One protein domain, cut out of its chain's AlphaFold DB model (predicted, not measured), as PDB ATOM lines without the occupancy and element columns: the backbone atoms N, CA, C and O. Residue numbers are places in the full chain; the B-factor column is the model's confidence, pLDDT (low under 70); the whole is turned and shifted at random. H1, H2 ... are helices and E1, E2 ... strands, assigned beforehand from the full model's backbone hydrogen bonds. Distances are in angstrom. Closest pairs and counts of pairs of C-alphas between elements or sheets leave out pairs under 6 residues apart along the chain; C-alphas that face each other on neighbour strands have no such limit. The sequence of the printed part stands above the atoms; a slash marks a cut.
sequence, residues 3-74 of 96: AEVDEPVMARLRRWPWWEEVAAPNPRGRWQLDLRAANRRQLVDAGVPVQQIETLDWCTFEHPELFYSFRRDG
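This is residues 3 to 74 of the 96 residues of an uncharacterized protein of Armatimonadetes bacterium 13_1_40CM_3_65_7 (UniProt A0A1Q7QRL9). A small sheet of three short strands, with H1 grazing it, makes one corner of a loose, open hook; H2 runs on from the end of E3, and after it residues 46 to 69, a long stretch with no named element, fold back and lead to the tiny helix H3, which is apart from the sheet and from the other helices. The printed part has 72 residues, with three named helices and three named strands that follow each other along the chain as E1 H1 E2 E3 H2 H3; the sheet runs E1 E3 E2, all antiparallel. The class is mixed, helices and strands, with under half of the residues in named elements. The whole is loose, with a radius of gyration of the C-alphas of 14.0 A, and flat, spanning 36 by 31 by 17 A.

Find C-alpha 3 at (149.806, 91.355, 179.414), where E1, residues 3 to 5, begins; it is 6.3 A long. H1 follows at residues 7 to 13, 9.4 A. Next look for E2, residues 23 to 25, 6.9 A, and E3, residues 31 to 34, 9.7 A. From C-alpha 35 at (153.816, 90.694, 185.463), H2 runs 15.3 A through residues 35 to 45. H3, residues 70 to 73, is 5.3 A long and ends at C-alpha 73, (134.743, 90.022, 180.524).

Start at E3, the inner strand. Beside it E1, an edge strand, is antiparallel at 139 degrees; look for N 3 and O 33, 2.8 A apart, within hydrogen-bond range. E2, the other edge strand, forms a hairpin with E3, antiparallel at 158 degrees, with N 32 and O 24 at 2.8 A. E1, H1 and E2 make a split strand-helix-strand unit, two strands that run the same way with E3 between them; its crossover is right-handed. H1 is on the sheet but only grazes it, and the closest C-alphas of H1 and E3 are those of Met 10 and Trp 31, 7.9 A apart. H2 is only just not on the sheet, with 4 pairs of C-alphas within 10 A, one pair short; its closest C-alpha to E1 is that of Leu 35, 7.3 A from that of Ala 3. In H2 every O i to N i+4 pair is within hydrogen-bond range, in H1 2 of 3, and H3 is too short for such a pair.

The two C-alphas farthest apart are those of Pro 17 and Glu 65, 37.3 A. The printed part has no cut. The link from H2 to H3, 24 residues, is long. Mean pLDDT of the printed part is 95.4, and no printed residue is under 70.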
ATOM      1  N   ALA A   3     150.792  90.317 179.685       87.38
ATOM      2  CA  ALA A   3     149.806  91.355 179.414       87.38
ATOM      3  C   ALA A   3     150.314  92.295 178.312       87.38
ATOM      4  O   ALA A   3     151.494  92.633 178.296       87.38
ATOM      5  N   GLU A   4     149.426  92.740 177.419       95.12
ATOM      6  CA  GLU A   4     149.800  93.769 176.445       95.12
ATOM      7  C   GLU A   4     149.712  95.151 177.100       95.12
ATOM      8  O   GLU A   4     148.688  95.472 177.705       95.12
ATOM      9  N   VAL A   5     150.756  95.969 176.969       96.06
ATOM     10  CA  VAL A   5     150.850  97.304 177.581       96.06
ATOM     11  C   VAL A   5     151.357  98.362 176.588       96.06
ATOM     12  O   VAL A   5     151.822  98.031 175.493       96.06
ATOM     13  N   ASP A   6     151.189  99.644 176.921       95.69
ATOM     14  CA  ASP A   6     151.693 100.810 176.169       95.69
ATOM     15  C   ASP A   6     152.899 101.470 176.830       95.69
ATOM     16  O   ASP A   6     153.357 101.118 177.918       95.69
ATOM     17  N   GLU A   7     153.373 102.499 176.136       95.75
ATOM     18  CA  GLU A   7     154.433 103.391 176.543       95.75
ATOM     19  C   GLU A   7     154.284 103.979 177.960       95.75
ATOM     20  O   GLU A   7     155.277 103.939 178.678       95.75
ATOM     21  N   PRO A   8     153.121 104.448 178.465       97.06
ATOM     22  CA  PRO A   8     153.031 104.928 179.847       97.06
ATOM     23  C   PRO A   8     153.391 103.870 180.900       97.06
ATOM     24  O   PRO A   8     153.979 104.201 181.933       97.06
ATOM     25  N   VAL A   9     153.062 102.598 180.650       96.56
ATOM     26  CA  VAL A   9     153.467 101.487 181.523       96.56
ATOM     27  C   VAL A   9     154.958 101.209 181.362       96.56
ATOM     28  O   VAL A   9     155.673 101.109 182.361       96.56
ATOM     29  N   MET A  10     155.450 101.149 180.123       97.19
ATOM     30  CA  MET A  10     156.864 100.892 179.846       97.19
ATOM     31  C   MET A  10     157.783 101.983 180.398       97.19
ATOM     32  O   MET A  10     158.807 101.663 180.996       97.19
ATOM     33  N   ALA A  11     157.402 103.255 180.298       97.19
ATOM     34  CA  ALA A  11     158.142 104.378 180.867       97.19
ATOM     35  C   ALA A  11     158.363 104.212 182.379       97.19
ATOM     36  O   ALA A  11     159.435 104.529 182.888       97.19
ATOM     37  N   ARG A  12     157.378 103.654 183.097       97.31
ATOM     38  CA  ARG A  12     157.509 103.333 184.526       97.31
ATOM     39  C   ARG A  12     158.342 102.078 184.762       97.31
ATOM     40  O   ARG A  12     159.099 102.043 185.726       97.31
ATOM     41  N   LEU A  13     158.209 101.062 183.910       97.25
ATOM     42  CA  LEU A  13     158.946  99.802 184.028       97.25
ATOM     43  C   LEU A  13     160.456  99.984 183.801       97.25
ATOM     44  O   LEU A  13     161.254  99.389 184.517       97.25
ATOM     45  N   ARG A  14     160.860 100.859 182.872       97.19
ATOM     46  CA  ARG A  14     162.276 101.116 182.538       97.19
ATOM     47  C   ARG A  14     163.105 101.705 183.687       97.19
ATOM     48  O   ARG A  14     164.321 101.793 183.567       97.19
ATOM     49  N   ARG A  15     162.485 102.085 184.813       96.69
ATOM     50  CA  ARG A  15     163.217 102.482 186.030       96.69
ATOM     51  C   ARG A  15     163.979 101.318 186.674       96.69
ATOM     52  O   ARG A  15     164.876 101.563 187.472       96.69
ATOM     53  N   TRP A  16     163.594 100.075 186.376       97.62
ATOM     54  CA  TRP A  16     164.289  98.887 186.856       97.62
ATOM     55  C   TRP A  16     165.310  98.397 185.820       97.62
ATOM     56  O   TRP A  16     164.943  98.245 184.655       97.62
ATOM     57  N   PRO A  17     166.563  98.094 186.217       97.12
ATOM     58  CA  PRO A  17     167.612  97.663 185.284       97.12
ATOM     59  C   PRO A  17     167.304  96.371 184.516       97.12
ATOM     60  O   PRO A  17     167.786  96.187 183.407       97.12
ATOM     61  N   TRP A  18     166.485  95.487 185.085       97.25
ATOM     62  CA  TRP A  18     166.123  94.177 184.528       97.25
ATOM     63  C   TRP A  18     164.860  94.202 183.650       97.25
ATOM     64  O   TRP A  18     164.288  93.152 183.361       97.25
ATOM     65  N   TRP A  19     164.370  95.377 183.239       97.62
ATOM     66  CA  TRP A  19     163.091  95.491 182.524       97.62
ATOM     67  C   TRP A  19     163.030  94.672 181.220       97.62
ATOM     68  O   TRP A  19     161.961  94.169 180.870       97.62
ATOM     69  N   GLU A  20     164.160  94.508 180.524       97.56
ATOM     70  CA  GLU A  20     164.259  93.757 179.260       97.56
ATOM     71  C   GLU A  20     163.993  92.260 179.438       97.56
ATOM     72  O   GLU A  20     163.586  91.579 178.501       97.56
ATOM     73  N   GLU A  21     164.166  91.740 180.650       97.38
ATOM     74  CA  GLU A  21     163.924  90.330 180.940       97.38
ATOM     75  C   GLU A  21     162.435  89.991 181.060       97.38
ATOM     76  O   GLU A  21     162.049  88.825 180.986       97.38
ATOM     77  N   VAL A  22     161.594  91.003 181.296       97.25
ATOM     78  CA  VAL A  22     160.177  90.816 181.638       97.25
ATOM     79  C   VAL A  22     159.231  91.452 180.626       97.25
ATOM     80  O   VAL A  22     158.023  91.254 180.728       97.25
ATOM     81  N   ALA A  23     159.743  92.205 179.651       97.50
ATOM     82  CA  ALA A  23     158.936  92.854 178.628       97.50
ATOM     83  C   ALA A  23     159.581  92.747 177.245       97.50
ATOM     84  O   ALA A  23     160.717  93.166 177.049       97.50
ATOM     85  N   ALA A  24     158.813  92.274 176.264       96.88
ATOM     86  CA  ALA A  24     159.242  92.204 174.870       96.88
ATOM     87  C   ALA A  24     158.293  93.007 173.966       96.88
ATOM     88  O   ALA A  24     157.078  92.968 174.184       96.88
ATOM     89  N   PRO A  25     158.789  93.733 172.950       96.38
ATOM     90  CA  PRO A  25     157.920  94.374 171.970       96.38
ATOM     91  C   PRO A  25     157.162  93.321 171.148       96.38
ATOM     92  O   PRO A  25     157.621  92.194 170.968       96.38
ATOM     93  N   ASN A  26     156.001  93.695 170.621       93.94
ATOM     94  CA  ASN A  26     155.202  92.861 169.733       93.94
ATOM     95  C   ASN A  26     154.986  93.533 168.362       93.94
ATOM     96  O   ASN A  26     155.192  94.743 168.228       93.94
ATOM     97  N   PRO A  27     154.533  92.784 167.335       94.06
ATOM     98  CA  PRO A  27     154.373  93.313 165.976       94.06
ATOM     99  C   PRO A  27     153.382  94.477 165.831       94.06
ATOM    100  O   PRO A  27     153.357  95.130 164.794       94.06
ATOM    101  N   ARG A  28     152.555  94.751 166.849       92.56
ATOM    102  CA  ARG A  28     151.576  95.850 166.855       92.56
ATOM    103  C   ARG A  28     152.140  97.149 167.439       92.56
ATOM    104  O   ARG A  28     151.377  98.074 167.698       92.56
ATOM    105  N   GLY A  29     153.449  97.212 167.697       93.00
ATOM    106  CA  GLY A  29     154.084  98.368 168.335       93.00
ATOM    107  C   GLY A  29     153.720  98.517 169.817       93.00
ATOM    108  O   GLY A  29     153.760  99.620 170.357       93.00
ATOM    109  N   ARG A  30     153.317  97.419 170.467       95.94
ATOM    110  CA  ARG A  30     153.025  97.339 171.908       95.94
ATOM    111  C   ARG A  30     154.030  96.412 172.586       95.94
ATOM    112  O   ARG A  30     154.901  95.861 171.919       95.94
ATOM    113  N   TRP A  31     153.910  96.216 173.896       97.38
ATOM    114  CA  TRP A  31     154.784  95.316 174.654       97.38
ATOM    115  C   TRP A  31     153.996  94.209 175.331       97.38
ATOM    116  O   TRP A  31     152.910  94.451 175.847       97.38
ATOM    117  N   GLN A  32     154.570  93.014 175.354       96.88
ATOM    118  CA  GLN A  32     154.122  91.863 176.126       96.88
ATOM    119  C   GLN A  32     154.924  91.823 177.428       96.88
ATOM    120  O   GLN A  32     156.106  91.494 177.414       96.88
ATOM    121  N   LEU A  33     154.275  92.185 178.534       97.00
ATOM    122  CA  LEU A  33     154.856  92.270 179.874       97.00
ATOM    123  C   LEU A  33     154.458  91.053 180.715       97.00
ATOM    124  O   LEU A  33     153.270  90.850 180.981       97.00
ATOM    125  N   ASP A  34     155.434  90.278 181.185       95.50
ATOM    126  CA  ASP A  34     155.215  89.256 182.204       95.50
ATOM    127  C   ASP A  34     155.219  89.880 183.609       95.50
ATOM    128  O   ASP A  34     156.256  90.157 184.217       95.50
ATOM    129  N   LEU A  35     154.014  90.098 184.140       93.81
ATOM    130  CA  LEU A  35     153.816  90.694 185.463       93.81
ATOM    131  C   LEU A  35     154.341  89.807 186.602       93.81
ATOM    132  O   LEU A  35     154.740  90.329 187.643       93.81
ATOM    133  N   ARG A  36     154.350  88.480 186.427       94.25
ATOM    134  CA  ARG A  36     154.839  87.554 187.460       94.25
ATOM    135  C   ARG A  36     156.354  87.630 187.548       94.25
ATOM    136  O   ARG A  36     156.887  87.791 188.643       94.25
ATOM    137  N   ALA A  37     157.029  87.605 186.401       95.38
ATOM    138  CA  ALA A  37     158.476  87.773 186.335       95.38
ATOM    139  C   ALA A  37     158.908  89.148 186.878       95.38
ATOM    140  O   ALA A  37     159.852  89.221 187.667       95.38
ATOM    141  N   ALA A  38     158.169  90.216 186.550       96.56
ATOM    142  CA  ALA A  38     158.429  91.557 187.076       96.56
ATOM    143  C   ALA A  38     158.305  91.622 188.609       96.56
ATOM    144  O   ALA A  38     159.212  92.113 189.279       96.56
ATOM    145  N   ASN A  39     157.227  91.080 189.186       96.56
ATOM    146  CA  ASN A  39     157.057  91.030 190.645       96.56
ATOM    147  C   ASN A  39     158.129  90.164 191.318       96.56
ATOM    148  O   ASN A  39     158.671  90.549 192.351       96.56
ATOM    149  N   ARG A  40     158.489  89.023 190.718       96.94
ATOM    150  CA  ARG A  40     159.565  88.164 191.225       96.94
ATOM    151  C   ARG A  40     160.895  88.911 191.281       96.94
ATOM    152  O   ARG A  40     161.593  88.809 192.284       96.94
ATOM    153  N   ARG A  41     161.237  89.680 190.242       97.62
ATOM    154  CA  ARG A  41     162.438  90.527 190.245       97.62
ATOM    155  C   ARG A  41     162.384  91.595 191.338       97.62
ATOM    156  O   ARG A  41     163.352  91.733 192.073       97.62
ATOM    157  N   GLN A  42     161.242  92.259 191.523       97.50
ATOM    158  CA  GLN A  42     161.071  93.231 192.611       97.50
ATOM    159  C   GLN A  42     161.243  92.608 194.006       97.50
ATOM    160  O   GLN A  42     161.863  93.227 194.865       97.50
ATOM    161  N   LEU A  43     160.728  91.396 194.240       97.88
ATOM    162  CA  LEU A  43     160.897  90.689 195.517       97.88
ATOM    163  C   LEU A  43     162.360  90.313 195.779       97.88
ATOM    164  O   LEU A  43     162.841  90.470 196.900       97.88
ATOM    165  N   VAL A  44     163.075  89.857 194.748       97.88
ATOM    166  CA  VAL A  44     164.509  89.544 194.850       97.88
ATOM    167  C   VAL A  44     165.325  90.802 195.150       97.88
ATOM    168  O   VAL A  44     166.149  90.778 196.061       97.88
ATOM    169  N   ASP A  45     165.063  91.911 194.454       97.38
ATOM    170  CA  ASP A  45     165.712  93.201 194.727       97.38
ATOM    171  C   ASP A  45     165.423  93.710 196.151       97.38
ATOM    172  O   ASP A  45     166.262  94.370 196.760       97.38
ATOM    173  N   ALA A  46     164.250  93.380 196.703       97.94
ATOM    174  CA  ALA A  46     163.878  93.685 198.085       97.94
ATOM    175  C   ALA A  46     164.533  92.753 199.127       97.94
ATOM    176  O   ALA A  46     164.316  92.931 200.325       97.94
ATOM    177  N   GLY A  47     165.333  91.771 198.695       98.31
ATOM    178  CA  GLY A  47     166.080  90.862 199.566       98.31
ATOM    179  C   GLY A  47     165.364  89.555 199.910       98.31
ATOM    180  O   GLY A  47     165.864  88.804 200.747       98.31
ATOM    181  N   VAL A  48     164.222  89.247 199.283       98.31
ATOM    182  CA  VAL A  48     163.547  87.955 199.483       98.31
ATOM    183  C   VAL A  48     164.361  86.849 198.794       98.31
ATOM    184  O   VAL A  48     164.602  86.937 197.583       98.31
ATOM    185  N   PRO A  49     164.781  85.789 199.513       98.00
ATOM    186  CA  PRO A  49     165.509  84.679 198.916       98.00
ATOM    187  C   PRO A  49     164.715  84.021 197.792       98.00
ATOM    188  O   PRO A  49     163.540  83.693 197.943       98.00
ATOM    189  N   VAL A  50     165.384  83.765 196.671       96.81
ATOM    190  CA  VAL A  50     164.772  83.183 195.468       96.81
ATOM    191  C   VAL A  50     164.029  81.875 195.761       96.81
ATOM    192  O   VAL A  50     162.973  81.624 195.189       96.81
ATOM    193  N   GLN A  51     164.571  81.054 196.659       97.50
ATOM    194  CA  GLN A  51     164.022  79.755 197.050       97.50
ATOM    195  C   GLN A  51     162.732  79.874 197.876       97.50
ATOM    196  O   GLN A  51     162.037  78.881 198.047       97.50
ATOM    197  N   GLN A  52     162.416  81.069 198.384       97.81
ATOM    198  CA  GLN A  52     161.196  81.370 199.138       97.81
ATOM    199  C   GLN A  52     160.147  82.105 198.289       97.81
ATOM    200  O   GLN A  52     159.139  82.567 198.821       97.81
ATOM    201  N   ILE A  53     160.378  82.246 196.979       97.62
ATOM    202  CA  ILE A  53     159.432  82.875 196.058       97.62
ATOM    203  C   ILE A  53     158.821  81.798 195.171       97.62
ATOM    204  O   ILE A  53     159.444  81.324 194.219       97.62
ATOM    205  N   GLU A  54     157.566  81.470 195.449       95.56
ATOM    206  CA  GLU A  54     156.759  80.612 194.591       95.56
ATOM    207  C   GLU A  54     155.904  81.443 193.635       95.56
ATOM    208  O   GLU A  54     155.544  82.592 193.899       95.56
ATOM    209  N   THR A  55     155.601  80.871 192.474       92.19
ATOM    210  CA  THR A  55     154.758  81.502 191.460       92.19
ATOM    211  C   THR A  55     153.636  80.550 191.091       92.19
ATOM    212  O   THR A  55     153.874  79.383 190.807       92.19
ATOM    213  N   LEU A  56     152.407  81.062 191.074       89.31
ATOM    214  CA  LEU A  56     151.262  80.323 190.560       89.31
ATOM    215  C   LEU A  56     151.221  80.460 189.037       89.31
ATOM    216  O   LEU A  56     151.111  81.569 188.504       89.31
ATOM    217  N   ASP A  57     151.241  79.328 188.338       85.81
ATOM    218  CA  ASP A  57     151.174  79.290 186.870       85.81
ATOM    219  C   ASP A  57     149.765  79.508 186.303       85.81
ATOM    220  O   ASP A  57     149.548  79.448 185.097       85.81
ATOM    221  N   TRP A  58     148.806  79.860 187.156       89.12
ATOM    222  CA  TRP A  58     147.415  80.066 186.782       89.12
ATOM    223  C   TRP A  58     147.226  81.439 186.125       89.12
ATOM    224  O   TRP A  58     147.807  82.450 186.537       89.12
ATOM    225  N   CYS A  59     146.400  81.484 185.083       88.50
ATOM    226  CA  CYS A  59     146.058  82.704 184.362       88.50
ATOM    227  C   CYS A  59     144.566  83.011 184.511       88.50
ATOM    228  O   CYS A  59     143.711  82.218 184.127       88.50
ATOM    229  N   THR A  60     144.231  84.200 185.018       91.06
ATOM    230  CA  THR A  60     142.825  84.597 185.204       91.06
ATOM    231  C   THR A  60     142.063  84.705 183.885       91.06
ATOM    232  O   THR A  60     140.851  84.512 183.850       91.06
ATOM    233  N   PHE A  61     142.762  84.996 182.784       91.69
ATOM    234  CA  PHE A  61     142.171  85.050 181.451       91.69
ATOM    235  C   PHE A  61     141.832  83.655 180.904       91.69
ATOM    236  O   PHE A  61     140.746  83.489 180.349       91.69
ATOM    237  N   GLU A  62     142.726  82.679 181.083       92.00
ATOM    238  CA  GLU A  62     142.630  81.338 180.477       92.00
ATOM    239  C   GLU A  62     141.674  80.394 181.217       92.00
ATOM    240  O   GLU A  62     141.175  79.464 180.596       92.00
ATOM    241  N   HIS A  63     141.375  80.657 182.495       92.44
ATOM    242  CA  HIS A  63     140.496  79.825 183.334       92.44
ATOM    243  C   HIS A  63     139.189  80.555 183.708       92.44
ATOM    244  O   HIS A  63     139.037  81.012 184.850       92.44
ATOM    245  N   PRO A  64     138.250  80.751 182.761       93.62
ATOM    246  CA  PRO A  64     136.976  81.439 183.004       93.62
ATOM    247  C   PRO A  64     136.076  80.760 184.040       93.62
ATOM    248  O   PRO A  64     135.277  81.432 184.686       93.62
ATOM    249  N   GLU A  65     136.215  79.452 184.215       95.25
ATOM    250  CA  GLU A  65     135.474  78.644 185.180       95.25
ATOM    251  C   GLU A  65     135.937  78.848 186.630       95.25
ATOM    252  O   GLU A  65     135.195  78.523 187.555       95.25
ATOM    253  N   LEU A  66     137.132  79.416 186.833       94.31
ATOM    254  CA  LEU A  66     137.751  79.592 188.154       94.31
ATOM    255  C   LEU A  66     137.924  81.064 188.536       94.31
ATOM    256  O   LEU A  66     137.946  81.388 189.723       94.31
ATOM    257  N   PHE A  67     138.054  81.968 187.557       96.31
ATOM    258  CA  PHE A  67     138.385  83.366 187.824       96.31
ATOM    259  C   PHE A  67     137.579  84.373 187.008       96.31
ATOM    260  O   PHE A  67     137.457  84.282 185.783       96.31
ATOM    261  N   TYR A  68     137.201  85.463 187.678       97.06
ATOM    262  CA  TYR A  68     136.868  86.716 187.004       97.06
ATOM    263  C   TYR A  68     138.095  87.309 186.290       97.06
ATOM    264  O   TYR A  68     139.189  87.360 186.861       97.06
ATOM    265  N   SER A  69     137.910  87.816 185.064       95.94
ATOM    266  CA  SER A  69     138.971  88.485 184.298       95.94
ATOM    267  C   SER A  69     138.461  89.732 183.594       95.94
ATOM    268  O   SER A  69     137.719  89.656 182.621       95.94
ATOM    269  N   PHE A  70     138.920  90.905 184.039       94.69
ATOM    270  CA  PHE A  70     138.541  92.186 183.433       94.69
ATOM    271  C   PHE A  70     138.910  92.268 181.942       94.69
ATOM    272  O   PHE A  70     138.149  92.807 181.149       94.69
ATOM    273  N   ARG A  71     140.058  91.702 181.535       92.06
ATOM    274  CA  ARG A  71     140.505  91.728 180.128       92.06
ATOM    275  C   ARG A  71     139.585  90.921 179.207       92.06
ATOM    276  O   ARG A  71     139.469  91.262 178.036       92.06
ATOM    277  N   ARG A  72     138.986  89.846 179.723       94.38
ATOM    278  CA  ARG A  72     138.070  88.972 178.980       94.38
ATOM    279  C   ARG A  72     136.635  89.493 179.031       94.38
ATOM    280  O   ARG A  72     135.993  89.602 177.996       94.38
ATOM    281  N   ASP A  73     136.167  89.831 180.231       95.69
ATOM    282  CA  ASP A  73     134.743  90.022 180.524       95.69
ATOM    283  C   ASP A  73     134.339  91.504 180.638       95.69
ATOM    284  O   ASP A  73     133.155  91.829 180.699       95.69
ATOM    285  N   GLY A  74     135.303  92.427 180.714       94.69
ATOM    286  CA  GLY A  74     135.041  93.840 180.980       94.69
ATOM    287  C   GLY A  74     134.448  94.050 182.375       94.69
ATOM    288  O   GLY A  74     135.116  93.846 183.391       94.69
TER     289      GLY A  74